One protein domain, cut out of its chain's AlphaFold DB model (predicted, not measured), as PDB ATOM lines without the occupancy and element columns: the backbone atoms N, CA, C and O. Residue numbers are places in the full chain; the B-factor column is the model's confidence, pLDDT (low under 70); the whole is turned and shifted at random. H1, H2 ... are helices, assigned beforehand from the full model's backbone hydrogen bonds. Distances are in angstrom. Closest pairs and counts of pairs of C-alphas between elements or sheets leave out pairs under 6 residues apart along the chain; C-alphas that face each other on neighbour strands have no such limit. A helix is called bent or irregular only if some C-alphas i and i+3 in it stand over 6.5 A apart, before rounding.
ATOM      1  N   ILE A   2     116.998 253.745 300.630       48.41
ATOM      2  CA  ILE A   2     118.037 254.776 300.879       48.41
ATOM      3  C   ILE A   2     118.391 254.907 302.374       48.41
ATOM      4  O   ILE A   2     119.567 254.967 302.703       48.41
ATOM      5  N   ALA A   3     117.405 254.858 303.280       42.28
ATOM      6  CA  ALA A   3     117.651 254.851 304.730       42.28
ATOM      7  C   ALA A   3     118.422 253.597 305.191       42.28
ATOM      8  O   ALA A   3     119.447 253.728 305.833       42.28
ATOM      9  N   MET A   4     118.021 252.400 304.742       36.19
ATOM     10  CA  MET A   4     118.770 251.151 304.976       36.19
ATOM     11  C   MET A   4     120.194 251.176 304.403       36.19
ATOM     12  O   MET A   4     121.097 250.598 304.994       36.19
ATOM     13  N   TRP A   5     120.399 251.803 303.241       49.47
ATOM     14  CA  TRP A   5     121.715 251.906 302.609       49.47
ATOM     15  C   TRP A   5     122.606 252.906 303.355       49.47
ATOM     16  O   TRP A   5     123.782 252.629 303.563       49.47
ATOM     17  N   ASN A   6     122.034 254.011 303.845       51.56
ATOM     18  CA  ASN A   6     122.716 254.931 304.751       51.56
ATOM     19  C   ASN A   6     123.025 254.283 306.103       51.56
ATOM     20  O   ASN A   6     124.155 254.408 306.544       51.56
ATOM     21  N   ASP A   7     122.099 253.548 306.721       49.75
ATOM     22  CA  ASP A   7     122.340 252.848 307.991       49.75
ATOM     23  C   ASP A   7     123.398 251.749 307.830       49.75
ATOM     24  O   ASP A   7     124.294 251.618 308.663       49.75
ATOM     25  N   MET A   8     123.378 251.013 306.711       47.56
ATOM     26  CA  MET A   8     124.441 250.064 306.374       47.56
ATOM     27  C   MET A   8     125.784 250.762 306.160       47.56
ATOM     28  O   MET A   8     126.795 250.260 306.632       47.56
ATOM     29  N   ILE A   9     125.847 251.893 305.458       53.72
ATOM     30  CA  ILE A   9     127.111 252.614 305.248       53.72
ATOM     31  C   ILE A   9     127.598 253.254 306.554       53.72
ATOM     32  O   ILE A   9     128.795 253.203 306.834       53.72
ATOM     33  N   GLN A  10     126.695 253.785 307.381       50.59
ATOM     34  CA  GLN A  10     127.007 254.431 308.657       50.59
ATOM     35  C   GLN A  10     127.481 253.436 309.722       50.59
ATOM     36  O   GLN A  10     128.477 253.708 310.391       50.59
ATOM     37  N   ALA A  11     126.878 252.246 309.808       54.25
ATOM     38  CA  ALA A  11     127.368 251.154 310.657       54.25
ATOM     39  C   ALA A  11     128.710 250.564 310.171       54.25
ATOM     40  O   ALA A  11     129.421 249.896 310.922       54.25
ATOM     41  N   ASN A  12     129.087 250.821 308.913       71.69
ATOM     42  CA  ASN A  12     130.289 250.274 308.287       71.69
ATOM     43  C   ASN A  12     131.395 251.304 308.030       71.69
ATOM     44  O   ASN A  12     132.392 250.944 307.412       71.69
ATOM     45  N   VAL A  13     131.298 252.549 308.512       83.88
ATOM     46  CA  VAL A  13     132.343 253.569 308.265       83.88
ATOM     47  C   VAL A  13     133.706 253.111 308.782       83.88
ATOM     48  O   VAL A  13     134.702 253.221 308.069       83.88
ATOM     49  N   VAL A  14     133.753 252.542 309.991       87.06
ATOM     50  CA  VAL A  14     135.004 252.031 310.575       87.06
ATOM     51  C   VAL A  14     135.530 250.832 309.780       87.06
ATOM     52  O   VAL A  14     136.716 250.778 309.458       87.06
ATOM     53  N   THR A  15     134.645 249.922 309.367       86.69
ATOM     54  CA  THR A  15     134.988 248.777 308.509       86.69
ATOM     55  C   THR A  15     135.571 249.233 307.167       86.69
ATOM     56  O   THR A  15     136.617 248.747 306.741       86.69
ATOM     57  N   ILE A  16     134.930 250.206 306.513       88.56
ATOM     58  CA  ILE A  16     135.382 250.792 305.247       88.56
ATOM     59  C   ILE A  16     136.742 251.461 305.442       88.56
ATOM     60  O   ILE A  16     137.641 251.263 304.629       88.56
ATOM     61  N   LEU A  17     136.927 252.204 306.535       91.12
ATOM     62  CA  LEU A  17     138.200 252.840 306.859       91.12
ATOM     63  C   LEU A  17     139.323 251.806 307.033       91.12
ATOM     64  O   LEU A  17     140.409 251.995 306.483       91.12
ATOM     65  N   PHE A  18     139.069 250.691 307.724       91.81
ATOM     66  CA  PHE A  18     140.050 249.610 307.883       91.81
ATOM     67  C   PHE A  18     140.405 248.974 306.538       91.81
ATOM     68  O   PHE A  18     141.588 248.814 306.225       91.81
ATOM     69  N   LEU A  19     139.405 248.679 305.703       90.19
ATOM     70  CA  LEU A  19     139.622 248.136 304.360       90.19
ATOM     71  C   LEU A  19     140.421 249.101 303.479       90.19
ATOM     72  O   LEU A  19     141.355 248.678 302.802       90.19
ATOM     73  N   LEU A  20     140.110 250.398 303.519       93.06
ATOM     74  CA  LEU A  20     140.849 251.421 302.782       93.06
ATOM     75  C   LEU A  20     142.308 251.492 303.234       93.06
ATOM     76  O   LEU A  20     143.206 251.510 302.391       93.06
ATOM     77  N   ILE A  21     142.566 251.483 304.546       92.62
ATOM     78  CA  ILE A  21     143.931 251.442 305.084       92.62
ATOM     79  C   ILE A  21     144.654 250.198 304.565       92.62
ATOM     80  O   ILE A  21     145.778 250.310 304.073       92.62
ATOM     81  N   LEU A  22     144.025 249.026 304.618       91.38
ATOM     82  CA  LEU A  22     144.637 247.781 304.169       91.38
ATOM     83  C   LEU A  22     144.956 247.816 302.664       91.38
ATOM     84  O   LEU A  22     146.107 247.616 302.275       91.38
ATOM     85  N   ILE A  23     143.975 248.158 301.824       91.62
ATOM     86  CA  ILE A  23     144.109 248.200 300.360       91.62
ATOM     87  C   ILE A  23     145.184 249.203 299.937       91.62
ATOM     88  O   ILE A  23     146.054 248.873 299.130       91.62
ATOM     89  N   VAL A  24     145.172 250.418 300.497       93.56
ATOM     90  CA  VAL A  24     146.153 251.457 300.149       93.56
ATOM     91  C   VAL A  24     147.572 251.020 300.515       93.56
ATOM     92  O   VAL A  24     148.506 251.281 299.753       93.56
ATOM     93  N   ASN A  25     147.764 250.351 301.656       92.25
ATOM     94  CA  ASN A  25     149.093 249.898 302.069       92.25
ATOM     95  C   ASN A  25     149.575 248.683 301.275       92.25
ATOM     96  O   ASN A  25     150.733 248.680 300.855       92.25
ATOM     97  N   ILE A  26     148.699 247.722 300.977       90.38
ATOM     98  CA  ILE A  26     148.999 246.605 300.070       90.38
ATOM     99  C   ILE A  26     149.410 247.141 298.697       90.38
ATOM    100  O   ILE A  26     150.453 246.761 298.168       90.38
ATOM    101  N   TRP A  27     148.642 248.079 298.139       90.19
ATOM    102  CA  TRP A  27     148.933 248.667 296.833       90.19
ATOM    103  C   TRP A  27     150.260 249.439 296.818       90.19
ATOM    104  O   TRP A  27     151.082 249.257 295.918       90.19
ATOM    105  N   ARG A  28     150.523 250.264 297.843       86.56
ATOM    106  CA  ARG A  28     151.812 250.964 297.993       86.56
ATOM    107  C   ARG A  28     152.978 249.987 298.129       86.56
ATOM    108  O   ARG A  28     154.026 250.219 297.527       86.56
ATOM    109  N   GLY A  29     152.796 248.919 298.900       85.31
ATOM    110  CA  GLY A  29     153.780 247.860 299.073       85.31
ATOM    111  C   GLY A  29     154.091 247.156 297.754       85.31
ATOM    112  O   GLY A  29     155.253 247.063 297.365       85.31
ATOM    113  N   MET A  30     153.055 246.770 297.007       86.25
ATOM    114  CA  MET A  30     153.178 246.149 295.687       86.25
ATOM    115  C   MET A  30     153.925 247.043 294.697       86.25
ATOM    116  O   MET A  30     154.844 246.583 294.022       86.25
ATOM    117  N   LYS A  31     153.586 248.340 294.647       83.06
ATOM    118  CA  LYS A  31     154.251 249.306 293.761       83.06
ATOM    119  C   LYS A  31     155.735 249.466 294.098       83.06
ATOM    120  O   LYS A  31     156.547 249.583 293.190       83.06
ATOM    121  N   ARG A  32     156.093 249.472 295.387       74.75
ATOM    122  CA  ARG A  32     157.492 249.567 295.842       74.75
ATOM    123  C   ARG A  32     158.275 248.285 295.555       74.75
ATOM    124  O   ARG A  32     159.394 248.370 295.057       74.75
ATOM    125  N   GLY A  33     157.672 247.122 295.799       70.81
ATOM    126  CA  GLY A  33     158.265 245.816 295.507       70.81
ATOM    127  C   GLY A  33     158.474 245.570 294.010       70.81
ATOM    128  O   GLY A  33     159.545 245.137 293.606       70.81
ATOM    129  N   GLY A  34     157.509 245.947 293.166       64.88
ATOM    130  CA  GLY A  34     157.557 245.743 291.712       64.88
ATOM    131  C   GLY A  34     158.565 246.617 290.948       64.88
ATOM    132  O   GLY A  34     158.645 246.511 289.724       64.88
ATOM    133  N   THR A  35     159.334 247.471 291.638       68.44
ATOM    134  CA  THR A  35     160.407 248.285 291.030       68.44
ATOM    135  C   THR A  35     161.624 247.459 290.609       68.44
ATOM    136  O   THR A  35     162.449 247.949 289.844       68.44
ATOM    137  N   GLY A  36     161.758 246.221 291.100       60.81
ATOM    138  CA  GLY A  36     162.895 245.343 290.809       60.81
ATOM    139  C   GLY A  36     164.199 245.713 291.529       60.81
ATOM    140  O   GLY A  36     165.192 244.998 291.421       60.81
ATOM    141  N   SER A  37     164.222 246.789 292.320       69.56
ATOM    142  CA  SER A  37     165.399 247.165 293.109       69.56
ATOM    143  C   SER A  37     165.516 246.301 294.368       69.56
ATOM    144  O   SER A  37     164.739 246.441 295.316       69.56
ATOM    145  N   MET A  38     166.525 245.422 294.397       71.62
ATOM    146  CA  MET A  38     166.836 244.562 295.549       71.62
ATOM    147  C   MET A  38     167.129 245.381 296.817       71.62
ATOM    148  O   MET A  38     166.718 245.004 297.912       71.62
ATOM    149  N   GLN A  39     167.754 246.547 296.656       74.38
ATOM    150  CA  GLN A  39     168.020 247.508 297.725       74.38
ATOM    151  C   GLN A  39     166.724 248.043 298.348       74.38
ATOM    152  O   GLN A  39     166.572 248.012 299.567       74.38
ATOM    153  N   HIS A  40     165.746 248.473 297.544       75.56
ATOM    154  CA  HIS A  40     164.468 248.951 298.084       75.56
ATOM    155  C   HIS A  40     163.678 247.850 298.794       75.56
ATOM    156  O   HIS A  40     163.063 248.113 299.830       75.56
ATOM    157  N   LEU A  41     163.713 246.618 298.278       78.25
ATOM    158  CA  LEU A  41     163.081 245.472 298.930       78.25
ATOM    159  C   LEU A  41     163.711 245.202 300.306       78.25
ATOM    160  O   LEU A  41     162.988 245.066 301.291       78.25
ATOM    161  N   PHE A  42     165.045 245.196 300.386       83.75
ATOM    162  CA  PHE A  42     165.788 244.958 301.623       83.75
ATOM    163  C   PHE A  42     165.429 245.962 302.727       83.75
ATOM    164  O   PHE A  42     165.035 245.561 303.823       83.75
ATOM    165  N   PHE A  43     165.454 247.265 302.430       83.62
ATOM    166  CA  PHE A  43     165.051 248.272 303.420       83.62
ATOM    167  C   PHE A  43     163.564 248.230 303.753       83.62
ATOM    168  O   PHE A  43     163.198 248.562 304.874       83.62
ATOM    169  N   THR A  44     162.704 247.794 302.828       84.25
ATOM    170  CA  THR A  44     161.277 247.601 303.132       84.25
ATOM    171  C   THR A  44     161.086 246.481 304.154       84.25
ATOM    172  O   THR A  44     160.304 246.635 305.087       84.25
ATOM    173  N   ILE A  45     161.826 245.375 304.020       88.62
ATOM    174  CA  ILE A  45     161.798 244.270 304.989       88.62
ATOM    175  C   ILE A  45     162.292 244.750 306.357       88.62
ATOM    176  O   ILE A  45     161.624 244.506 307.360       88.62
ATOM    177  N   ILE A  46     163.416 245.473 306.399       89.06
ATOM    178  CA  ILE A  46     163.951 246.044 307.644       89.06
ATOM    179  C   ILE A  46     162.947 247.007 308.284       89.06
ATOM    180  O   ILE A  46     162.713 246.929 309.487       89.06
ATOM    181  N   ASP A  47     162.322 247.887 307.502       87.56
ATOM    182  CA  ASP A  47     161.337 248.849 308.003       87.56
ATOM    183  C   ASP A  47     160.112 248.154 308.617       87.56
ATOM    184  O   ASP A  47     159.632 248.551 309.683       87.56
ATOM    185  N   VAL A  48     159.632 247.075 307.989       89.69
ATOM    186  CA  VAL A  48     158.536 246.253 308.523       89.69
ATOM    187  C   VAL A  48     158.969 245.537 309.801       89.69
ATOM    188  O   VAL A  48     158.249 245.599 310.796       89.69
ATOM    189  N   ALA A  49     160.151 244.919 309.813       91.50
ATOM    190  CA  ALA A  49     160.687 244.239 310.991       91.50
ATOM    191  C   ALA A  49     160.841 245.203 312.177       91.50
ATOM    192  O   ALA A  49     160.396 244.905 313.284       91.50
ATOM    193  N   LEU A  50     161.383 246.398 311.938       92.38
ATOM    194  CA  LEU A  50     161.500 247.445 312.952       92.38
ATOM    195  C   LEU A  50     160.145 247.990 313.385       92.38
ATOM    196  O   LEU A  50     159.986 248.355 314.546       92.38
ATOM    197  N   THR A  51     159.156 248.033 312.494       91.88
ATOM    198  CA  THR A  51     157.788 248.421 312.855       91.88
ATOM    199  C   THR A  51     157.182 247.416 313.836       91.88
ATOM    200  O   THR A  51     156.642 247.833 314.859       91.88
ATOM    201  N   VAL A  52     157.319 246.113 313.575       91.00
ATOM    202  CA  VAL A  52     156.856 245.054 314.489       91.00
ATOM    203  C   VAL A  52     157.638 245.088 315.806       91.00
ATOM    204  O   VAL A  52     157.035 245.051 316.878       91.00
ATOM    205  N   LEU A  53     158.962 245.253 315.747       93.25
ATOM    206  CA  LEU A  53     159.796 245.397 316.941       93.25
ATOM    207  C   LEU A  53     159.392 246.621 317.774       93.25
ATOM    208  O   LEU A  53     159.322 246.533 318.995       93.25
ATOM    209  N   SER A  54     159.073 247.745 317.127       94.38
ATOM    210  CA  SER A  54     158.632 248.967 317.809       94.38
ATOM    211  C   SER A  54     157.330 248.746 318.573       94.38
ATOM    212  O   SER A  54     157.192 249.262 319.676       94.38
ATOM    213  N   ILE A  55     156.392 247.963 318.024       92.06
ATOM    214  CA  ILE A  55     155.153 247.582 318.721       92.06
ATOM    215  C   ILE A  55     155.482 246.755 319.955       92.06
ATOM    216  O   ILE A  55     155.008 247.078 321.039       92.06
ATOM    217  N   PHE A  56     156.311 245.722 319.803       90.94
ATOM    218  CA  PHE A  56     156.675 244.846 320.912       90.94
ATOM    219  C   PHE A  56     157.376 245.615 322.040       90.94
ATOM    220  O   PHE A  56     156.993 245.508 323.202       90.94
ATOM    221  N   VAL A  57     158.356 246.457 321.704       94.44
ATOM    222  CA  VAL A  57     159.069 247.279 322.689       94.44
ATOM    223  C   VAL A  57     158.128 248.300 323.333       94.44
ATOM    224  O   VAL A  57     158.122 248.424 324.557       94.44
ATOM    225  N   ALA A  58     157.291 248.991 322.550       94.56
ATOM    226  CA  ALA A  58     156.308 249.933 323.087       94.56
ATOM    227  C   ALA A  58     155.327 249.241 324.039       94.56
ATOM    228  O   ALA A  58     155.039 249.776 325.105       94.56
ATOM    229  N   TYR A  59     154.854 248.047 323.688       89.75
ATOM    230  CA  TYR A  59     153.971 247.225 324.510       89.75
ATOM    231  C   TYR A  59     154.621 246.865 325.853       89.75
ATOM    232  O   TYR A  59     154.049 247.161 326.902       89.75
ATOM    233  N   GLN A  60     155.844 246.326 325.836       89.94
ATOM    234  CA  GLN A  60     156.560 245.937 327.057       89.94
ATOM    235  C   GLN A  60     156.835 247.133 327.973       89.94
ATOM    236  O   GLN A  60     156.603 247.061 329.180       89.94
ATOM    237  N   ILE A  61     157.285 248.258 327.408       93.50
ATOM    238  CA  ILE A  61     157.537 249.471 328.194       93.50
ATOM    239  C   ILE A  61     156.223 250.017 328.759       93.50
ATOM    240  O   ILE A  61     156.180 250.378 329.929       93.50
ATOM    241  N   SER A  62     155.141 250.032 327.978       90.81
ATOM    242  CA  SER A  62     153.835 250.535 328.430       90.81
ATOM    243  C   SER A  62     153.267 249.720 329.585       90.81
ATOM    244  O   SER A  62     152.711 250.299 330.516       90.81
ATOM    245  N   GLN A  63     153.448 248.396 329.565       85.88
ATOM    246  CA  GLN A  63     153.065 247.536 330.683       85.88
ATOM    247  C   GLN A  63     153.839 247.879 331.955       85.88
ATOM    248  O   GLN A  63     153.232 248.062 333.008       85.88
ATOM    249  N   ALA A  64     155.160 248.036 331.852       87.75
ATOM    250  CA  ALA A  64     156.004 248.373 332.995       87.75
ATOM    251  C   ALA A  64     155.753 249.798 333.528       87.75
ATOM    252  O   ALA A  64     155.800 250.028 334.734       87.75
ATOM    253  N   PHE A  65     155.470 250.762 332.645       92.00
ATOM    254  CA  PHE A  65     155.253 252.162 333.020       92.00
ATOM    255  C   PHE A  65     153.832 252.464 333.498       92.00
ATOM    256  O   PHE A  65     153.653 253.394 334.280       92.00
ATOM    257  N   SER A  66     152.820 251.705 333.066       87.00
ATOM    258  CA  SER A  66     151.427 251.921 333.479       87.00
ATOM    259  C   SER A  66     151.238 252.015 335.006       87.00
ATOM    260  O   SER A  66     150.634 252.999 335.443       87.00
ATOM    261  N   PRO A  67     151.759 251.095 335.848       82.31
ATOM    262  CA  PRO A  67     151.634 251.219 337.304       82.31
ATOM    263  C   PRO A  67     152.426 252.407 337.873       82.31
ATOM    264  O   PRO A  67     151.944 253.089 338.771       82.31
ATOM    265  N   ILE A  68     153.591 252.733 337.305       89.56
ATOM    266  CA  ILE A  68     154.394 253.894 337.730       89.56
ATOM    267  C   ILE A  68     153.615 255.197 337.496       89.56
ATOM    268  O   ILE A  68     153.580 256.083 338.350       89.56
ATOM    269  N   VAL A  69     152.959 255.305 336.339       89.88
ATOM    270  CA  VAL A  69     152.115 256.453 335.997       89.88
ATOM    271  C   VAL A  69     150.877 256.504 336.890       89.88
ATOM    272  O   VAL A  69     150.499 257.595 337.305       89.88
ATOM    273  N   LEU A  70     150.274 255.363 337.245       84.38
ATOM    274  CA  LEU A  70     149.183 255.314 338.224       84.38
ATOM    275  C   LEU A  70     149.610 255.903 339.571       84.38
ATOM    276  O   LEU A  70     148.917 256.765 340.104       84.38
ATOM    277  N   ASP A  71     150.748 255.466 340.106       85.56
ATOM    278  CA  ASP A  71     151.250 255.944 341.395       85.56
ATOM    279  C   ASP A  71     151.572 257.439 341.359       85.56
ATOM    280  O   ASP A  71     151.297 258.167 342.315       85.56
ATOM    281  N   TRP A  72     152.112 257.924 340.240       88.94
ATOM    282  CA  TRP A  72     152.331 259.350 340.021       88.94
ATOM    283  C   TRP A  72     151.011 260.137 339.963       88.94
ATOM    284  O   TRP A  72     150.884 261.161 340.634       88.94
ATOM    285  N   LEU A  73     150.007 259.636 339.238       84.31
ATOM    286  CA  LEU A  73     148.676 260.247 339.145       84.31
ATOM    287  C   LEU A  73     147.934 260.262 340.485       84.31
ATOM    288  O   LEU A  73     147.229 261.224 340.779       84.31
ATOM    289  N   LYS A  74     148.107 259.232 341.319       79.81
ATOM    290  CA  LYS A  74     147.549 259.195 342.679       79.81
ATOM    291  C   LYS A  74     148.182 260.253 343.584       79.81
ATOM    292  O   LYS A  74     147.472 260.902 344.340       79.81
ATOM    293  N   LYS A  75     149.499 260.470 343.479       86.94
ATOM    294  CA  LYS A  75     150.226 261.483 344.273       86.94
ATOM    295  C   LYS A  75     149.865 262.924 343.924       86.94
ATOM    296  O   LYS A  75     150.102 263.809 344.736       86.94
ATOM    297  N   LEU A  76     149.336 263.161 342.727       81.75
ATOM    298  CA  LEU A  76     148.957 264.496 342.272       81.75
ATOM    299  C   LEU A  76     147.718 265.064 342.988       81.75
ATOM    300  O   LEU A  76     147.465 266.252 342.822       81.75
ATOM    301  N   ASP A  77     146.971 264.244 343.745       70.25
ATOM    302  CA  ASP A  77     145.785 264.632 344.535       70.25
ATOM    303  C   ASP A  77     144.875 265.653 343.821       70.25
ATOM    304  O   ASP A  77     144.542 266.726 344.325       70.25
ATOM    305  N   LEU A  78     144.537 265.351 342.563       68.69
ATOM    306  CA  LEU A  78     143.800 266.267 341.698       68.69
ATOM    307  C   LEU A  78     142.351 266.403 342.168       68.69
ATOM    308  O   LEU A  78     141.494 265.590 341.820       68.69
ATOM    309  N   GLN A  79     142.077 267.471 342.911       64.06
ATOM    310  CA  GLN A  79     140.720 267.885 343.245       64.06
ATOM    311  C   GLN A  79     140.101 268.634 342.062       64.06
ATOM    312  O   GLN A  79     140.650 269.628 341.577       64.06
ATOM    313  N   VAL A  80     138.952 268.151 341.582       64.25
ATOM    314  CA  VAL A  80     138.196 268.834 340.526       64.25
ATOM    315  C   VAL A  80     137.621 270.128 341.108       64.25
ATOM    316  O   VAL A  80     136.901 270.072 342.107       64.25
ATOM    317  N   PRO A  81     137.913 271.302 340.523       67.44
ATOM    318  CA  PRO A  81     137.388 272.561 341.028       67.44
ATOM    319  C   PRO A  81     135.856 272.587 340.952       67.44
ATOM    320  O   PRO A  81     135.288 272.288 339.907       67.44
ATOM    321  N   VAL A  82     135.179 273.036 342.015       59.91
ATOM    322  CA  VAL A  82     133.700 273.148 342.086       59.91
ATOM    323  C   VAL A  82     133.160 274.377 341.315       59.91
ATOM    324  O   VAL A  82     132.045 274.837 341.536       59.91
ATOM    325  N   LYS A  83     133.957 274.955 340.409       74.69
ATOM    326  CA  LYS A  83     133.565 276.083 339.543       74.69
ATOM    327  C   LYS A  83     133.086 275.565 338.186       74.69
ATOM    328  O   LYS A  83     133.484 274.479 337.774       74.69
ATOM    329  N   GLU A  84     132.304 276.361 337.455       67.38
ATOM    330  CA  GLU A  84     132.091 276.092 336.028       67.38
ATOM    331  C   GLU A  84     133.442 276.133 335.306       67.38
ATOM    332  O   GLU A  84     134.124 277.160 335.259       67.38
ATOM    333  N   LEU A  85     133.855 274.973 334.808       73.56
ATOM    334  CA  LEU A  85     135.123 274.787 334.121       73.56
ATOM    335  C   LEU A  85     134.991 275.208 332.659       73.56
ATOM    336  O   LEU A  85     134.002 274.897 331.988       73.56
ATOM    337  N   ALA A  86     136.029 275.858 332.133       82.88
ATOM    338  CA  ALA A  86     136.131 276.075 330.697       82.88
ATOM    339  C   ALA A  86     136.168 274.723 329.958       82.88
ATOM    340  O   ALA A  86     136.597 273.702 330.498       82.88
ATOM    341  N   TRP A  87     135.761 274.701 328.686       76.00
ATOM    342  CA  TRP A  87     135.705 273.462 327.896       76.00
ATOM    343  C   TRP A  87     137.045 272.695 327.863       76.00
ATOM    344  O   TRP A  87     137.050 271.469 327.890       76.00
ATOM    345  N   TRP A  88     138.182 273.402 327.865       76.69
ATOM    346  CA  TRP A  88     139.519 272.799 327.880       76.69
ATOM    347  C   TRP A  88     139.930 272.286 329.270       76.69
ATOM    348  O   TRP A  88     140.602 271.259 329.355       76.69
ATOM    349  N   GLU A  89     139.507 272.959 330.351       75.00
ATOM    350  CA  GLU A  89     139.734 272.498 331.728       75.00
ATOM    351  C   GLU A  89     138.981 271.182 331.946       75.00
ATOM    352  O   GLU A  89     139.556 270.222 332.453       75.00
ATOM    353  N   ASN A  90     137.729 271.100 331.475       72.12
ATOM    354  CA  ASN A  90     136.949 269.863 331.490       72.12
ATOM    355  C   ASN A  90     137.678 268.728 330.763       72.12
ATOM    356  O   ASN A  90     137.862 267.660 331.340       72.12
ATOM    357  N   ILE A  91     138.163 268.964 329.537       76.31
ATOM    358  CA  ILE A  91     138.918 267.951 328.781       76.31
ATOM    359  C   ILE A  91     140.160 267.495 329.552       76.31
ATOM    360  O   ILE A  91     140.428 266.296 329.611       76.31
ATOM    361  N   TYR A  92     140.900 268.424 330.158       82.62
ATOM    362  CA  TYR A  92     142.086 268.102 330.946       82.62
ATOM    363  C   TYR A  92     141.747 267.219 332.152       82.62
ATOM    364  O   TYR A  92     142.301 266.126 332.279       82.62
ATOM    365  N   TYR A  93     140.814 267.644 333.009       75.94
ATOM    366  CA  TYR A  93     140.445 266.877 334.200       75.94
ATOM    367  C   TYR A  93     139.842 265.522 333.834       75.94
ATOM    368  O   TYR A  93     140.234 264.511 334.414       75.94
ATOM    369  N   THR A  94     138.966 265.463 332.825       75.88
ATOM    370  CA  THR A  94     138.423 264.196 332.323       75.88
ATOM    371  C   THR A  94     139.533 263.275 331.829       75.88
ATOM    372  O   THR A  94     139.551 262.107 332.209       75.88
ATOM    373  N   ALA A  95     140.480 263.771 331.029       77.69
ATOM    374  CA  ALA A  95     141.572 262.956 330.508       77.69
ATOM    375  C   ALA A  95     142.486 262.438 331.626       77.69
ATOM    376  O   ALA A  95     142.796 261.250 331.655       77.69
ATOM    377  N   VAL A  96     142.888 263.294 332.568       81.31
ATOM    378  CA  VAL A  96     143.816 262.909 333.640       81.31
ATOM    379  C   VAL A  96     143.168 261.937 334.627       81.31
ATOM    380  O   VAL A  96     143.779 260.927 334.977       81.31
ATOM    381  N   ILE A  97     141.915 262.179 335.019       72.19
ATOM    382  CA  ILE A  97     141.153 261.265 335.883       72.19
ATOM    383  C   ILE A  97     140.923 259.934 335.172       72.19
ATOM    384  O   ILE A  97     141.160 258.882 335.754       72.19
ATOM    385  N   SER A  98     140.555 259.955 333.890       75.31
ATOM    386  CA  SER A  98     140.360 258.721 333.123       75.31
ATOM    387  C   SER A  98     141.667 257.943 332.950       75.31
ATOM    388  O   SER A  98     141.669 256.723 333.033       75.31
ATOM    389  N   LEU A  99     142.811 258.608 332.761       81.50
ATOM    390  CA  LEU A  99     144.119 257.937 332.738       81.50
ATOM    391  C   LEU A  99     144.511 257.363 334.109       81.50
ATOM    392  O   LEU A  99     145.259 256.386 334.180       81.50
ATOM    393  N   ARG A 100     144.031 257.943 335.211       78.56
ATOM    394  CA  ARG A 100     144.238 257.402 336.560       78.56
ATOM    395  C   ARG A 100     143.355 256.173 336.787       78.56
ATOM    396  O   ARG A 100     143.871 255.120 337.155       78.56
ATOM    397  N   ASP A 101     142.065 256.305 336.512       65.50
ATOM    398  CA  ASP A 101     141.039 255.340 336.916       65.50
ATOM    399  C   ASP A 101     140.892 254.187 335.907       65.50
ATOM    400  O   ASP A 101     140.580 253.067 336.291       65.50
ATOM    401  N   LEU A 102     141.182 254.415 334.619       71.38
ATOM    402  CA  LEU A 102     141.006 253.421 333.554       71.38
ATOM    403  C   LEU A 102     142.364 252.830 333.138       71.38
ATOM    404  O   LEU A 102     143.110 253.409 332.338       71.38
ATOM    405  N   ALA A 103     142.696 251.646 333.662       79.31
ATOM    406  CA  ALA A 103     143.987 250.995 333.414       79.31
ATOM    407  C   ALA A 103     144.254 250.727 331.920       79.31
ATOM    408  O   ALA A 103     145.360 250.991 331.439       79.31
ATOM    409  N   LEU A 104     143.238 250.271 331.175       79.62
ATOM    410  CA  LEU A 104     143.344 250.030 329.731       79.62
ATOM    411  C   LEU A 104     143.566 251.328 328.947       79.62
ATOM    412  O   LEU A 104     144.377 251.349 328.025       79.62
ATOM    413  N   LEU A 105     142.904 252.427 329.328       84.19
ATOM    414  CA  LEU A 105     143.108 253.725 328.681       84.19
ATOM    415  C   LEU A 105     144.529 254.240 328.914       84.19
ATOM    416  O   LEU A 105     145.170 254.734 327.987       84.19
ATOM    417  N   ARG A 106     145.034 254.112 330.146       88.31
ATOM    418  CA  ARG A 106     146.410 254.488 330.484       88.31
ATOM    419  C   ARG A 106     147.420 253.693 329.680       88.31
ATOM    420  O   ARG A 106     148.326 254.282 329.093       88.31
ATOM    421  N   PHE A 107     147.245 252.375 329.629       87.25
ATOM    422  CA  PHE A 107     148.076 251.508 328.810       87.25
ATOM    423  C   PHE A 107     148.027 251.935 327.334       87.25
ATOM    424  O   PHE A 107     149.073 252.165 326.734       87.25
ATOM    425  N   ALA A 108     146.827 252.104 326.770       88.44
ATOM    426  CA  ALA A 108     146.607 252.516 325.386       88.44
ATOM    427  C   ALA A 108     147.302 253.846 325.051       88.44
ATOM    428  O   ALA A 108     147.977 253.961 324.025       88.44
ATOM    429  N   ALA A 109     147.179 254.840 325.932       92.25
ATOM    430  CA  ALA A 109     147.812 256.142 325.766       92.25
ATOM    431  C   ALA A 109     149.345 256.046 325.802       92.25
ATOM    432  O   ALA A 109     150.015 256.588 324.921       92.25
ATOM    433  N   LEU A 110     149.904 255.319 326.778       93.25
ATOM    434  CA  LEU A 110     151.348 255.086 326.870       93.25
ATOM    435  C   LEU A 110     151.872 254.331 325.651       93.25
ATOM    436  O   LEU A 110     152.876 254.742 325.074       93.25
ATOM    437  N   PHE A 111     151.158 253.295 325.217       93.06
ATOM    438  CA  PHE A 111     151.509 252.500 324.049       93.06
ATOM    439  C   PHE A 111     151.583 253.351 322.791       93.06
ATOM    440  O   PHE A 111     152.588 253.298 322.085       93.06
ATOM    441  N   LEU A 112     150.567 254.180 322.530       94.00
ATOM    442  CA  LEU A 112     150.571 255.075 321.375       94.00
ATOM    443  C   LEU A 112     151.733 256.070 321.430       94.00
ATOM    444  O   LEU A 112     152.451 256.222 320.442       94.00
ATOM    445  N   LEU A 113     151.952 256.723 322.573       95.38
ATOM    446  CA  LEU A 113     153.025 257.708 322.729       95.38
ATOM    447  C   LEU A 113     154.411 257.074 322.564       95.38
ATOM    448  O   LEU A 113     155.234 257.569 321.791       95.38
ATOM    449  N   LEU A 114     154.661 255.958 323.248       95.81
ATOM    450  CA  LEU A 114     155.931 255.240 323.182       95.81
ATOM    451  C   LEU A 114     156.172 254.669 321.787       95.81
ATOM    452  O   LEU A 114     157.276 254.809 321.265       95.81
ATOM    453  N   TYR A 115     155.148 254.099 321.148       95.25
ATOM    454  CA  TYR A 115     155.250 253.626 319.771       95.25
ATOM    455  C   TYR A 115     155.667 254.751 318.823       95.25
ATOM    456  O   TYR A 115     156.583 254.554 318.028       95.25
ATOM    457  N   LEU A 116     155.049 255.935 318.915       95.00
ATOM    458  CA  LEU A 116     155.397 257.075 318.062       95.00
ATOM    459  C   LEU A 116     156.856 257.504 318.250       95.00
ATOM    460  O   LEU A 116     157.560 257.726 317.264       95.00
ATOM    461  N   VAL A 117     157.331 257.575 319.495       96.12
ATOM    462  CA  VAL A 117     158.724 257.930 319.802       96.12
ATOM    463  C   VAL A 117     159.689 256.869 319.269       96.12
ATOM    464  O   VAL A 117     160.586 257.192 318.487       96.12
ATOM    465  N   ILE A 118     159.480 255.600 319.628       95.06
ATOM    466  CA  ILE A 118     160.342 254.481 319.220       95.06
ATOM    467  C   ILE A 118     160.373 254.366 317.694       95.06
ATOM    468  O   ILE A 118     161.446 254.243 317.100       95.06
ATOM    469  N   ARG A 119     159.213 254.467 317.036       94.00
ATOM    470  CA  ARG A 119     159.104 254.343 315.581       94.00
ATOM    471  C   ARG A 119     159.765 255.502 314.843       94.00
ATOM    472  O   ARG A 119     160.367 255.255 313.793       94.00
ATOM    473  N   SER A 120     159.668 256.727 315.361       92.56
ATOM    474  CA  SER A 120     160.363 257.893 314.803       92.56
ATOM    475  C   SER A 120     161.878 257.743 314.910       92.56
ATOM    476  O   SER A 120     162.580 257.973 313.926       92.56
ATOM    477  N   VAL A 121     162.385 257.274 316.056       94.06
ATOM    478  CA  VAL A 121     163.819 257.002 316.242       94.06
ATOM    479  C   VAL A 121     164.288 255.891 315.298       94.06
ATOM    480  O   VAL A 121     165.239 256.090 314.543       94.06
ATOM    481  N   ALA A 122     163.588 254.754 315.261       90.81
ATOM    482  CA  ALA A 122     163.921 253.638 314.376       90.81
ATOM    483  C   ALA A 122     163.886 254.045 312.892       90.81
ATOM    484  O   ALA A 122     164.779 253.693 312.125       90.81
ATOM    485  N   GLY A 123     162.886 254.836 312.487       88.75
ATOM    486  CA  GLY A 123     162.773 255.356 311.124       88.75
ATOM    487  C   GLY A 123     163.902 256.313 310.752       88.75
ATOM    488  O   GLY A 123     164.444 256.212 309.654       88.75
ATOM    489  N   GLY A 124     164.296 257.198 311.674       88.94
ATOM    490  CA  GLY A 124     165.444 258.084 311.493       88.94
ATOM    491  C   GLY A 124     166.750 257.312 311.296       88.94
ATOM    492  O   GLY A 124     167.514 257.628 310.386       88.94
ATOM    493  N   LEU A 125     166.969 256.249 312.078       88.81
ATOM    494  CA  LEU A 125     168.142 255.377 311.949       88.81
ATOM    495  C   LEU A 125     168.179 254.652 310.598       88.81
ATOM    496  O   LEU A 125     169.213 254.656 309.934       88.81
ATOM    497  N   VAL A 126     167.054 254.082 310.151       86.38
ATOM    498  CA  VAL A 126     166.964 253.443 308.825       86.38
ATOM    499  C   VAL A 126     167.195 254.454 307.709       86.38
ATOM    500  O   VAL A 126     167.919 254.156 306.765       86.38
ATOM    501  N   GLY A 127     166.615 255.653 307.813       84.50
ATOM    502  CA  GLY A 127     166.808 256.721 306.833       84.50
ATOM    503  C   GLY A 127     168.267 257.172 306.736       84.50
ATOM    504  O   GLY A 127     168.787 257.327 305.631       84.50
ATOM    505  N   ALA A 128     168.951 257.315 307.874       86.50
ATOM    506  CA  ALA A 128     170.372 257.643 307.922       86.50
ATOM    507  C   ALA A 128     171.241 256.524 307.326       86.50
ATOM    508  O   ALA A 128     172.121 256.800 306.513       86.50
ATOM    509  N   LEU A 129     170.963 255.260 307.670       85.25
ATOM    510  CA  LEU A 129     171.648 254.095 307.101       85.25
ATOM    511  C   LEU A 129     171.439 253.994 305.586       85.25
ATOM    512  O   LEU A 129     172.395 253.752 304.852       85.25
ATOM    513  N   PHE A 130     170.211 254.221 305.116       83.06
ATOM    514  CA  PHE A 130     169.888 254.256 303.693       83.06
ATOM    515  C   PHE A 130     170.709 255.326 302.975       83.06
ATOM    516  O   PHE A 130     171.351 255.014 301.981       83.06
ATOM    517  N   TYR A 131     170.740 256.553 303.507       83.38
ATOM    518  CA  TYR A 131     171.492 257.668 302.926       83.38
ATOM    519  C   TYR A 131     173.004 257.398 302.869       83.38
ATOM    520  O   TYR A 131     173.640 257.631 301.839       83.38
ATOM    521  N   LEU A 132     173.579 256.872 303.958       83.00
ATOM    522  CA  LEU A 132     174.999 256.519 304.026       83.00
ATOM    523  C   LEU A 132     175.356 255.433 303.006       83.00
ATOM    524  O   LEU A 132     176.338 255.572 302.282       83.00
ATOM    525  N   TRP A 133     174.539 254.383 302.907       77.44
ATOM    526  CA  TRP A 133     174.798 253.270 301.999       77.44
ATOM    527  C   TRP A 133     174.523 253.622 300.529       77.44
ATOM    528  O   TRP A 133     175.290 253.239 299.649       77.44
ATOM    529  N   SER A 134     173.490 254.423 300.244       74.88
ATOM    530  CA  SER A 134     173.194 254.883 298.881       74.88
ATOM    531  C   SER A 134     174.267 255.823 298.330       74.88
ATOM    532  O   SER A 134     174.520 255.824 297.127       74.88
ATOM    533  N   ASN A 135     174.920 256.610 299.193       69.31
ATOM    534  CA  ASN A 135     176.028 257.478 298.787       69.31
ATOM    535  C   ASN A 135     177.305 256.687 298.459       69.31
ATOM    536  O   ASN A 135     178.077 257.111 297.598       69.31
ATOM    537  N   ASP A 136     177.514 255.540 299.108       61.19
ATOM    538  CA  ASP A 136     178.650 254.652 298.845       61.19
ATOM    539  C   ASP A 136     178.439 253.841 297.550       61.19
ATOM    540  O   ASP A 136     179.301 253.808 296.669       61.19
ATOM    541  N   GLU A 137     177.227 253.313 297.336       59.16
ATOM    542  CA  GLU A 137     176.845 252.689 296.060       59.16
ATOM    543  C   GLU A 137     176.799 253.687 294.893       59.16
ATOM    544  O   GLU A 137     177.135 253.321 293.770       59.16
ATOM    545  N   GLY A 138     176.414 254.949 295.124       55.09
ATOM    546  CA  GLY A 138     176.442 256.003 294.103       55.09
ATOM    547  C   GLY A 138     177.858 256.292 293.588       55.09
ATOM    548  O   GLY A 138     178.043 256.536 292.394       55.09
ATOM    549  N   ARG A 139     178.874 256.173 294.456       50.69
ATOM    550  CA  ARG A 139     180.293 256.228 294.066       50.69
ATOM    551  C   ARG A 139     180.745 254.972 293.313       50.69
ATOM    552  O   ARG A 139     181.512 255.096 292.363       50.69
ATOM    553  N   ALA A 140     180.244 253.791 293.677       50.41
ATOM    554  CA  ALA A 140     180.591 252.523 293.022       50.41
ATOM    555  C   ALA A 140     179.879 252.296 291.664       50.41
ATOM    556  O   ALA A 140     180.468 251.750 290.730       50.41
ATOM    557  N   ARG A 141     178.626 252.746 291.506       52.12
ATOM    558  CA  ARG A 141     177.838 252.634 290.260       52.12
ATOM    559  C   ARG A 141     178.234 253.650 289.192       52.12
ATOM    560  O   ARG A 141     178.101 253.344 288.014       52.12
ATOM    561  N   SER A 142     178.823 254.791 289.567       47.84
ATOM    562  CA  SER A 142     179.473 255.699 288.603       47.84
ATOM    563  C   SER A 142     180.611 255.023 287.813       47.84
ATOM    564  O   SER A 142     181.062 255.579 286.815       47.84
ATOM    565  N   LEU A 143     181.073 253.841 288.245       47.50
ATOM    566  CA  LEU A 143     182.116 253.048 287.589       47.50
ATOM    567  C   LEU A 143     181.585 251.784 286.886       47.50
ATOM    568  O   LEU A 143     182.353 251.116 286.200       47.50
ATOM    569  N   SER A 144     180.298 251.443 287.013       47.62
ATOM    570  CA  SER A 144     179.723 250.264 286.353       47.62
ATOM    571  C   SER A 144     178.325 250.544 285.798       47.62
ATOM    572  O   SER A 144     177.305 250.398 286.467       47.62
ATOM    573  N   ASN A 145     178.281 250.908 284.516       48.16
ATOM    574  CA  ASN A 145     177.070 250.786 283.712       48.16
ATOM    575  C   ASN A 145     176.811 249.298 283.456       48.16
ATOM    576  O   ASN A 145     177.408 248.707 282.559       48.16
ATOM    577  N   ALA A 146     175.924 248.696 284.241       48.00
ATOM    578  CA  ALA A 146     175.338 247.402 283.930       48.00
ATOM    579  C   ALA A 146     173.815 247.527 284.011       48.00
ATOM    580  O   ALA A 146     173.212 247.520 285.085       48.00
ATOM    581  N   ASP A 147     173.229 247.691 282.830       51.38
ATOM    582  CA  ASP A 147     171.806 247.583 282.564       51.38
ATOM    583  C   ASP A 147     171.349 246.149 282.876       51.38
ATOM    584  O   ASP A 147     171.855 245.175 282.314       51.38
ATOM    585  N   GLY A 148     170.440 246.011 283.838       51.69
ATOM    586  CA  GLY A 148     169.946 244.728 284.322       51.69
ATOM    587  C   GLY A 148     168.445 244.632 284.119       51.69
ATOM    588  O   GLY A 148     167.676 244.883 285.048       51.69
ATOM    589  N   SER A 149     168.009 244.253 282.915       54.41
ATOM    590  CA  SER A 149     166.593 243.987 282.645       54.41
ATOM    591  C   SER A 149     166.138 242.775 283.476       54.41
ATOM    592  O   SER A 149     166.499 241.632 283.192       54.41
ATOM    593  N   GLN A 150     165.362 243.008 284.537       62.75
ATOM    594  CA  GLN A 150     164.759 241.924 285.315       62.75
ATOM    595  C   GLN A 150     163.583 241.284 284.571       62.75
ATOM    596  O   GLN A 150     162.698 241.973 284.041       62.75
ATOM    597  N   SER A 151     163.526 239.950 284.618       68.81
ATOM    598  CA  SER A 151     162.420 239.165 284.066       68.81
ATOM    599  C   SER A 151     161.085 239.527 284.732       68.81
ATOM    600  O   SER A 151     161.018 239.885 285.912       68.81
ATOM    601  N   SER A 152     159.989 239.429 283.978       70.50
ATOM    602  CA  SER A 152     158.639 239.748 284.468       70.50
ATOM    603  C   SER A 152     158.227 238.899 285.681       70.50
ATOM    604  O   SER A 152     157.498 239.384 286.542       70.50
ATOM    605  N   ALA A 153     158.750 237.672 285.803       71.50
ATOM    606  CA  ALA A 153     158.520 236.794 286.953       71.50
ATOM    607  C   ALA A 153     159.185 237.316 288.245       71.50
ATOM    608  O   ALA A 153     158.568 237.280 289.309       71.50
ATOM    609  N   ALA A 154     160.401 237.870 288.162       70.38
ATOM    610  CA  ALA A 154     161.093 238.460 289.312       70.38
ATOM    611  C   ALA A 154     160.418 239.761 289.790       70.38
ATOM    612  O   ALA A 154     160.280 239.996 290.995       70.38
ATOM    613  N   ARG A 155     159.916 240.580 288.853       72.62
ATOM    614  CA  ARG A 155     159.101 241.771 289.161       72.62
ATOM    615  C   ARG A 155     157.758 241.414 289.796       72.62
ATOM    616  O   ARG A 155     157.326 242.078 290.734       72.62
ATOM    617  N   PHE A 156     157.121 240.343 289.329       77.75
ATOM    618  CA  PHE A 156     155.892 239.838 289.936       77.75
ATOM    619  C   PHE A 156     156.129 239.316 291.363       77.75
ATOM    620  O   PHE A 156     155.409 239.704 292.282       77.75
ATOM    621  N   GLY A 157     157.176 238.509 291.580       79.25
ATOM    622  CA  GLY A 157     157.514 237.972 292.905       79.25
ATOM    623  C   GLY A 157     157.876 239.052 293.931       79.25
ATOM    624  O   GLY A 157     157.388 239.033 295.060       79.25
ATOM    625  N   SER A 158     158.668 240.049 293.530       80.25
ATOM    626  CA  SER A 158     158.993 241.205 294.380       80.25
ATOM    627  C   SER A 158     157.780 242.105 294.644       80.25
ATOM    628  O   SER A 158     157.619 242.602 295.759       80.25
ATOM    629  N   GLY A 159     156.870 242.251 293.674       83.44
ATOM    630  CA  GLY A 159     155.573 242.904 293.862       83.44
ATOM    631  C   GLY A 159     154.672 242.185 294.872       83.44
ATOM    632  O   GLY A 159     154.081 242.842 295.728       83.44
ATOM    633  N   LEU A 160     154.609 240.850 294.835       86.69
ATOM    634  CA  LEU A 160     153.851 240.043 295.798       86.69
ATOM    635  C   LEU A 160     154.417 240.182 297.221       86.69
ATOM    636  O   LEU A 160     153.669 240.434 298.163       86.69
ATOM    637  N   LEU A 161     155.741 240.088 297.377       86.00
ATOM    638  CA  LEU A 161     156.406 240.324 298.663       86.00
ATOM    639  C   LEU A 161     156.135 241.741 299.176       86.00
ATOM    640  O   LEU A 161     155.783 241.927 300.339       86.00
ATOM    641  N   GLY A 162     156.219 242.740 298.297       84.94
ATOM    642  CA  GLY A 162     155.855 244.114 298.619       84.94
ATOM    643  C   GLY A 162     154.406 244.240 299.097       84.94
ATOM    644  O   GLY A 162     154.150 244.928 300.082       84.94
ATOM    645  N   ALA A 163     153.463 243.556 298.447       88.25
ATOM    646  CA  ALA A 163     152.055 243.528 298.839       88.25
ATOM    647  C   ALA A 163     151.855 242.926 300.242       88.25
ATOM    648  O   ALA A 163     151.129 243.507 301.047       88.25
ATOM    649  N   LEU A 164     152.539 241.819 300.561       88.88
ATOM    650  CA  LEU A 164     152.497 241.180 301.886       88.88
ATOM    651  C   LEU A 164     153.041 242.101 302.986       88.88
ATOM    652  O   LEU A 164     152.383 242.311 304.004       88.88
ATOM    653  N   LEU A 165     154.204 242.718 302.757       88.25
ATOM    654  CA  LEU A 165     154.795 243.700 303.676       88.25
ATOM    655  C   LEU A 165     153.889 244.935 303.844       88.25
ATOM    656  O   LEU A 165     153.719 245.467 304.945       88.25
ATOM    657  N   GLY A 166     153.242 245.363 302.756       87.50
ATOM    658  CA  GLY A 166     152.191 246.378 302.762       87.50
ATOM    659  C   GLY A 166     150.983 245.974 303.614       87.50
ATOM    660  O   GLY A 166     150.470 246.788 304.376       87.50
ATOM    661  N   GLY A 167     150.566 244.711 303.554       91.12
ATOM    662  CA  GLY A 167     149.510 244.157 304.402       91.12
ATOM    663  C   GLY A 167     149.853 244.235 305.890       91.12
ATOM    664  O   GLY A 167     149.050 244.747 306.666       91.12
ATOM    665  N   ILE A 168     151.070 243.831 306.276       90.44
ATOM    666  CA  ILE A 168     151.545 243.902 307.670       90.44
ATOM    667  C   ILE A 168     151.519 245.350 308.172       90.44
ATOM    668  O   ILE A 168     150.942 245.645 309.216       90.44
ATOM    669  N   THR A 169     152.090 246.285 307.412       88.94
ATOM    670  CA  THR A 169     152.084 247.708 307.796       88.94
ATOM    671  C   THR A 169     150.673 248.306 307.834       88.94
ATOM    672  O   THR A 169     150.390 249.157 308.679       88.94
ATOM    673  N   GLY A 170     149.770 247.848 306.963       91.12
ATOM    674  CA  GLY A 170     148.345 248.173 307.010       91.12
ATOM    675  C   GLY A 170     147.681 247.689 308.300       91.12
ATOM    676  O   GLY A 170     147.035 248.487 308.975       91.12
ATOM    677  N   ALA A 171     147.902 246.429 308.681       90.50
ATOM    678  CA  ALA A 171     147.383 245.845 309.918       90.50
ATOM    679  C   ALA A 171     147.886 246.589 311.165       90.50
ATOM    680  O   ALA A 171     147.095 246.919 312.044       90.50
ATOM    681  N   VAL A 172     149.171 246.959 311.202       91.06
ATOM    682  CA  VAL A 172     149.730 247.786 312.284       91.06
ATOM    683  C   VAL A 172     149.014 249.133 312.391       91.06
ATOM    684  O   VAL A 172     148.679 249.571 313.487       91.06
ATOM    685  N   ARG A 173     148.736 249.805 311.270       92.06
ATOM    686  CA  ARG A 173     148.005 251.083 311.294       92.06
ATOM    687  C   ARG A 173     146.563 250.925 311.757       92.06
ATOM    688  O   ARG A 173     146.066 251.812 312.441       92.06
ATOM    689  N   ILE A 174     145.915 249.820 311.395       91.94
ATOM    690  CA  ILE A 174     144.582 249.484 311.898       91.94
ATOM    691  C   ILE A 174     144.638 249.288 313.414       91.94
ATOM    692  O   ILE A 174     143.837 249.899 314.107       91.94
ATOM    693  N   LEU A 175     145.616 248.543 313.939       90.31
ATOM    694  CA  LEU A 175     145.804 248.376 315.384       90.31
ATOM    695  C   LEU A 175     145.955 249.730 316.096       90.31
ATOM    696  O   LEU A 175     145.247 250.002 317.057       90.31
ATOM    697  N   LEU A 176     146.826 250.614 315.601       91.75
ATOM    698  CA  LEU A 176     147.011 251.949 316.187       91.75
ATOM    699  C   LEU A 176     145.726 252.786 316.140       91.75
ATOM    700  O   LEU A 176     145.412 253.498 317.092       91.75
ATOM    701  N   LEU A 177     144.971 252.687 315.042       92.94
ATOM    702  CA  LEU A 177     143.677 253.346 314.912       92.94
ATOM    703  C   LEU A 177     142.661 252.774 315.906       92.94
ATOM    704  O   LEU A 177     141.943 253.549 316.522       92.94
ATOM    705  N   VAL A 178     142.619 251.457 316.108       90.50
ATOM    706  CA  VAL A 178     141.756 250.808 317.108       90.50
ATOM    707  C   VAL A 178     142.078 251.321 318.504       90.50
ATOM    708  O   VAL A 178     141.159 251.709 319.213       90.50
ATOM    709  N   VAL A 179     143.357 251.403 318.881       89.81
ATOM    710  CA  VAL A 179     143.769 251.937 320.192       89.81
ATOM    711  C   VAL A 179     143.339 253.403 320.355       89.81
ATOM    712  O   VAL A 179     142.872 253.806 321.420       89.81
ATOM    713  N   LEU A 180     143.428 254.202 319.289       92.00
ATOM    714  CA  LEU A 180     142.974 255.594 319.292       92.00
ATOM    715  C   LEU A 180     141.446 255.703 319.412       92.00
ATOM    716  O   LEU A 180     140.944 256.498 320.208       92.00
ATOM    717  N   LEU A 181     140.703 254.893 318.652       91.00
ATOM    718  CA  LEU A 181     139.242 254.825 318.713       91.00
ATOM    719  C   LEU A 181     138.766 254.328 320.081       91.00
ATOM    720  O   LEU A 181     137.825 254.897 320.625       91.00
ATOM    721  N   PHE A 182     139.455 253.350 320.673       87.50
ATOM    722  CA  PHE A 182     139.211 252.879 322.034       87.50
ATOM    723  C   PHE A 182     139.359 254.009 323.045       87.50
ATOM    724  O   PHE A 182     138.462 254.224 323.859       87.50
ATOM    725  N   GLY A 183     140.438 254.792 322.952       87.31
ATOM    726  CA  GLY A 183     140.616 255.962 323.805       87.31
ATOM    727  C   GLY A 183     139.486 256.983 323.650       87.31
ATOM    728  O   GLY A 183     138.957 257.483 324.641       87.31
ATOM    729  N   PHE A 184     139.059 257.242 322.412       88.56
ATOM    730  CA  PHE A 184     137.954 258.154 322.125       88.56
ATOM    731  C   PHE A 184     136.611 257.667 322.694       88.56
ATOM    732  O   PHE A 184     135.929 258.439 323.373       88.56
ATOM    733  N   VAL A 185     136.252 256.403 322.448       83.56
ATOM    734  CA  VAL A 185     135.019 255.765 322.943       83.56
ATOM    735  C   VAL A 185     134.999 255.759 324.467       83.56
ATOM    736  O   VAL A 185     133.992 256.110 325.072       83.56
ATOM    737  N   THR A 186     136.130 255.428 325.083       76.38
ATOM    738  CA  THR A 186     136.280 255.361 326.538       76.38
ATOM    739  C   THR A 186     136.108 256.729 327.200       76.38
ATOM    740  O   THR A 186     135.446 256.838 328.230       76.38
ATOM    741  N   LEU A 187     136.658 257.789 326.602       80.12
ATOM    742  CA  LEU A 187     136.530 259.154 327.119       80.12
ATOM    743  C   LEU A 187     135.154 259.777 326.843       80.12
ATOM    744  O   LEU A 187     134.707 260.634 327.600       80.12
ATOM    745  N   ASN A 188     134.476 259.361 325.769       79.75
ATOM    746  CA  ASN A 188     133.211 259.952 325.323       79.75
ATOM    747  C   ASN A 188     132.135 258.888 325.047       79.75
ATOM    748  O   ASN A 188     131.592 258.840 323.939       79.75
ATOM    749  N   PRO A 189     131.772 258.044 326.023       67.50
ATOM    750  CA  PRO A 189     130.955 256.853 325.779       67.50
ATOM    751  C   PRO A 189     129.519 257.184 325.324       67.50
ATOM    752  O   PRO A 189     128.915 256.425 324.575       67.50
ATOM    753  N   GLY A 190     128.981 258.349 325.700       63.94
ATOM    754  CA  GLY A 190     127.642 258.802 325.297       63.94
ATOM    755  C   GLY A 190     127.562 259.529 323.945       63.94
ATOM    756  O   GLY A 190     126.472 259.928 323.541       63.94
ATOM    757  N   SER A 191     128.688 259.746 323.254       77.06
ATOM    758  CA  SER A 191     128.696 260.460 321.970       77.06
ATOM    759  C   SER A 191     128.024 259.627 320.870       77.06
ATOM    760  O   SER A 191     128.292 258.424 320.782       77.06
ATOM    761  N   PRO A 192     127.238 260.241 319.958       76.06
ATOM    762  CA  PRO A 192     126.734 259.549 318.777       76.06
ATOM    763  C   PRO A 192     127.857 258.854 318.008       76.06
ATOM    764  O   PRO A 192     127.684 257.730 317.558       76.06
ATOM    765  N   VAL A 193     129.040 259.467 317.910       82.62
ATOM    766  CA  VAL A 193     130.195 258.886 317.207       82.62
ATOM    767  C   VAL A 193     130.672 257.595 317.880       82.62
ATOM    768  O   VAL A 193     130.932 256.611 317.191       82.62
ATOM    769  N   SER A 194     130.735 257.569 319.214       81.38
ATOM    770  CA  SER A 194     131.159 256.389 319.981       81.38
ATOM    771  C   SER A 194     130.219 255.209 319.768       81.38
ATOM    772  O   SER A 194     130.686 254.098 319.536       81.38
ATOM    773  N   ARG A 195     128.908 255.467 319.714       74.69
ATOM    774  CA  ARG A 195     127.892 254.461 319.379       74.69
ATOM    775  C   ARG A 195     128.138 253.834 318.006       74.69
ATOM    776  O   ARG A 195     128.111 252.615 317.883       74.69
ATOM    777  N   HIS A 196     128.431 254.644 316.988       80.50
ATOM    778  CA  HIS A 196     128.716 254.129 315.642       80.50
ATOM    779  C   HIS A 196     129.999 253.289 315.609       80.50
ATOM    780  O   HIS A 196     130.039 252.249 314.957       80.50
ATOM    781  N   ILE A 197     131.042 253.713 316.333       84.44
ATOM    782  CA  ILE A 197     132.289 252.947 316.452       84.44
ATOM    783  C   ILE A 197     132.012 251.595 317.120       84.44
ATOM    784  O   ILE A 197     132.385 250.557 316.578       84.44
ATOM    785  N   GLN A 198     131.299 251.598 318.249       77.44
ATOM    786  CA  GLN A 198     130.957 250.392 319.003       77.44
ATOM    787  C   GLN A 198     130.026 249.450 318.239       77.44
ATOM    788  O   GLN A 198     130.076 248.253 318.479       77.44
ATOM    789  N   GLN A 199     129.199 249.936 317.311       80.94
ATOM    790  CA  GLN A 199     128.347 249.092 316.460       80.94
ATOM    791  C   GLN A 199     129.112 248.404 315.318       80.94
ATOM    792  O   GLN A 199     128.600 247.454 314.725       80.94
ATOM    793  N   SER A 200     130.333 248.842 315.001       84.38
ATOM    794  CA  SER A 200     131.124 248.230 313.937       84.38
ATOM    795  C   SER A 200     131.701 246.884 314.377       84.38
ATOM    796  O   SER A 200     132.561 246.817 315.254       84.38
ATOM    797  N   ASN A 201     131.316 245.809 313.683       81.56
ATOM    798  CA  ASN A 201     131.883 244.473 313.903       81.56
ATOM    799  C   ASN A 201     133.413 244.454 313.755       81.56
ATOM    800  O   ASN A 201     134.098 243.777 314.515       81.56
ATOM    801  N   ALA A 202     133.961 245.211 312.798       83.94
ATOM    802  CA  ALA A 202     135.404 245.279 312.585       83.94
ATOM    803  C   ALA A 202     136.127 245.907 313.786       83.94
ATOM    804  O   ALA A 202     137.189 245.423 314.177       83.94
ATOM    805  N   TYR A 203     135.543 246.950 314.384       86.69
ATOM    806  CA  TYR A 203     136.067 247.546 315.610       86.69
ATOM    807  C   TYR A 203     135.962 246.582 316.790       86.69
ATOM    808  O   TYR A 203     136.970 246.355 317.443       86.69
ATOM    809  N   GLN A 204     134.794 245.974 317.030       81.44
ATOM    810  CA  GLN A 204     134.599 245.043 318.151       81.44
ATOM    811  C   GLN A 204     135.589 243.872 318.104       81.44
ATOM    812  O   GLN A 204     136.215 243.555 319.111       81.44
ATOM    813  N   LEU A 205     135.771 243.264 316.926       78.94
ATOM    814  CA  LEU A 205     136.722 242.168 316.730       78.94
ATOM    815  C   LEU A 205     138.162 242.614 317.001       78.94
ATOM    816  O   LEU A 205     138.894 241.935 317.718       78.94
ATOM    817  N   ALA A 206     138.568 243.759 316.449       81.31
ATOM    818  CA  ALA A 206     139.930 244.251 316.610       81.31
ATOM    819  C   ALA A 206     140.213 244.745 318.039       81.31
ATOM    820  O   ALA A 206     141.301 244.516 318.560       81.31
ATOM    821  N   ALA A 207     139.242 245.396 318.683       80.38
ATOM    822  CA  ALA A 207     139.336 245.841 320.068       80.38
ATOM    823  C   ALA A 207     139.384 244.644 321.026       80.38
ATOM    824  O   ALA A 207     140.233 244.625 321.909       80.38
ATOM    825  N   GLY A 208     138.552 243.618 320.812       69.81
ATOM    826  CA  GLY A 208     138.584 242.383 321.598       69.81
ATOM    827  C   GLY A 208     139.962 241.719 321.576       69.81
ATOM    828  O   GLY A 208     140.551 241.506 322.631       69.81
ATOM    829  N   GLN A 209     140.526 241.507 320.383       69.00
ATOM    830  CA  GLN A 209     141.865 240.918 320.220       69.00
ATOM    831  C   GLN A 209     142.994 241.792 320.787       69.00
ATOM    832  O   GLN A 209     144.010 241.281 321.248       69.00
ATOM    833  N   ALA A 210     142.852 243.120 320.744       68.94
ATOM    834  CA  ALA A 210     143.860 244.032 321.284       68.94
ATOM    835  C   ALA A 210     143.843 244.100 322.821       68.94
ATOM    836  O   ALA A 210     144.869 244.407 323.429       68.94
ATOM    837  N   VAL A 211     142.686 243.846 323.440       65.00
ATOM    838  CA  VAL A 211     142.472 243.928 324.894       65.00
ATOM    839  C   VAL A 211     142.721 242.585 325.590       65.00
ATOM    840  O   VAL A 211     143.147 242.581 326.743       65.00
ATOM    841  N   GLU A 212     142.532 241.461 324.891       62.50
ATOM    842  CA  GLU A 212     142.736 240.087 325.387       62.50
ATOM    843  C   GLU A 212     144.045 239.891 326.190       62.50
ATOM    844  O   GLU A 212     143.969 239.390 327.313       62.50
ATOM    845  N   PRO A 213     145.228 240.384 325.754       59.44
ATOM    846  CA  PRO A 213     146.476 240.204 326.509       59.44
ATOM    847  C   PRO A 213     146.507 240.892 327.885       59.44
ATOM    848  O   PRO A 213     147.352 240.561 328.713       59.44
ATOM    849  N   PHE A 214     145.619 241.860 328.132       55.03
ATOM    850  CA  PHE A 214     145.531 242.619 329.388       55.03
ATOM    851  C   PHE A 214     144.442 242.107 330.328       55.03
ATOM    852  O   PHE A 214     144.532 242.326 331.536       55.03
ATOM    853  N   ALA A 215     143.421 241.452 329.775       51.19
ATOM    854  CA  ALA A 215     142.252 240.978 330.508       51.19
ATOM    855  C   ALA A 215     142.370 239.511 330.980       51.19
ATOM    856  O   ALA A 215     141.529 239.069 331.758       51.19
TER     857      ALA A 215
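What this domain is: This is residues 2 to 215 of the 394 residues of the protein "Transglutaminase-like superfamily protein" of Paenibacillus aquistagni (UniProt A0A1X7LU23). Long helices H2, H3a, H5 and H6 make the loose body, with H6 between H2 on one side and H3a and H5 on the other. H4 crosses one end beside H3b, H7 and H8 pack on H6, and residues 2 to 9 of H1 and 135 to 147 stick out. The 214 printed residues have eight named helices, H1 to H8, and no named strand: all helix. The whole is loose, radius of gyration of the C-alphas 22.5 A, spanning 76 by 51 by 33 A.

Where its parts are: H1, residues 2 to 11, begins at C-alpha 2 (118.037, 254.776, 300.879). H2 is 13 to 33, 29.9 A long. H3, 38 to 75, was assigned as one helix by its hydrogen bonds but is bent, C-alphas 64 and 67 being 6.8 A apart: H3a, 38 to 64, is 39.2 A long and H3b is 67 to 75. H4 is 87 to 101; H5, 103 to 141, is 54.9 A long; H6, 152 to 187, is 51.8 A long; H7 is 192 to 199. H8, 201 to 215, is only just irregular, C-alphas 210 and 213 being 7.0 A apart, and ends at C-alpha 215 (142.252, 240.978, 330.508).

How they stand to each other: The hub H6 touches H2 opposite ways at a shallow 31 degrees, closest C-alphas Ile 26 and Gly 166, 4.2 A. H3a, H5 and H6 are an up and down bundle, each running against the one before; H5 and H6 are a hairpin. H6 touches H8 about perpendicular, closest C-alphas Val 178 and Ala 207, 6.3 A. Every O i to N i+4 pair is within hydrogen-bond range except in H8, 9 of 11.

The domain as a whole: The printed part has no cut; H3 to H4 is a long link. Its mean pLDDT is 79.0, and 48 residues are under 70.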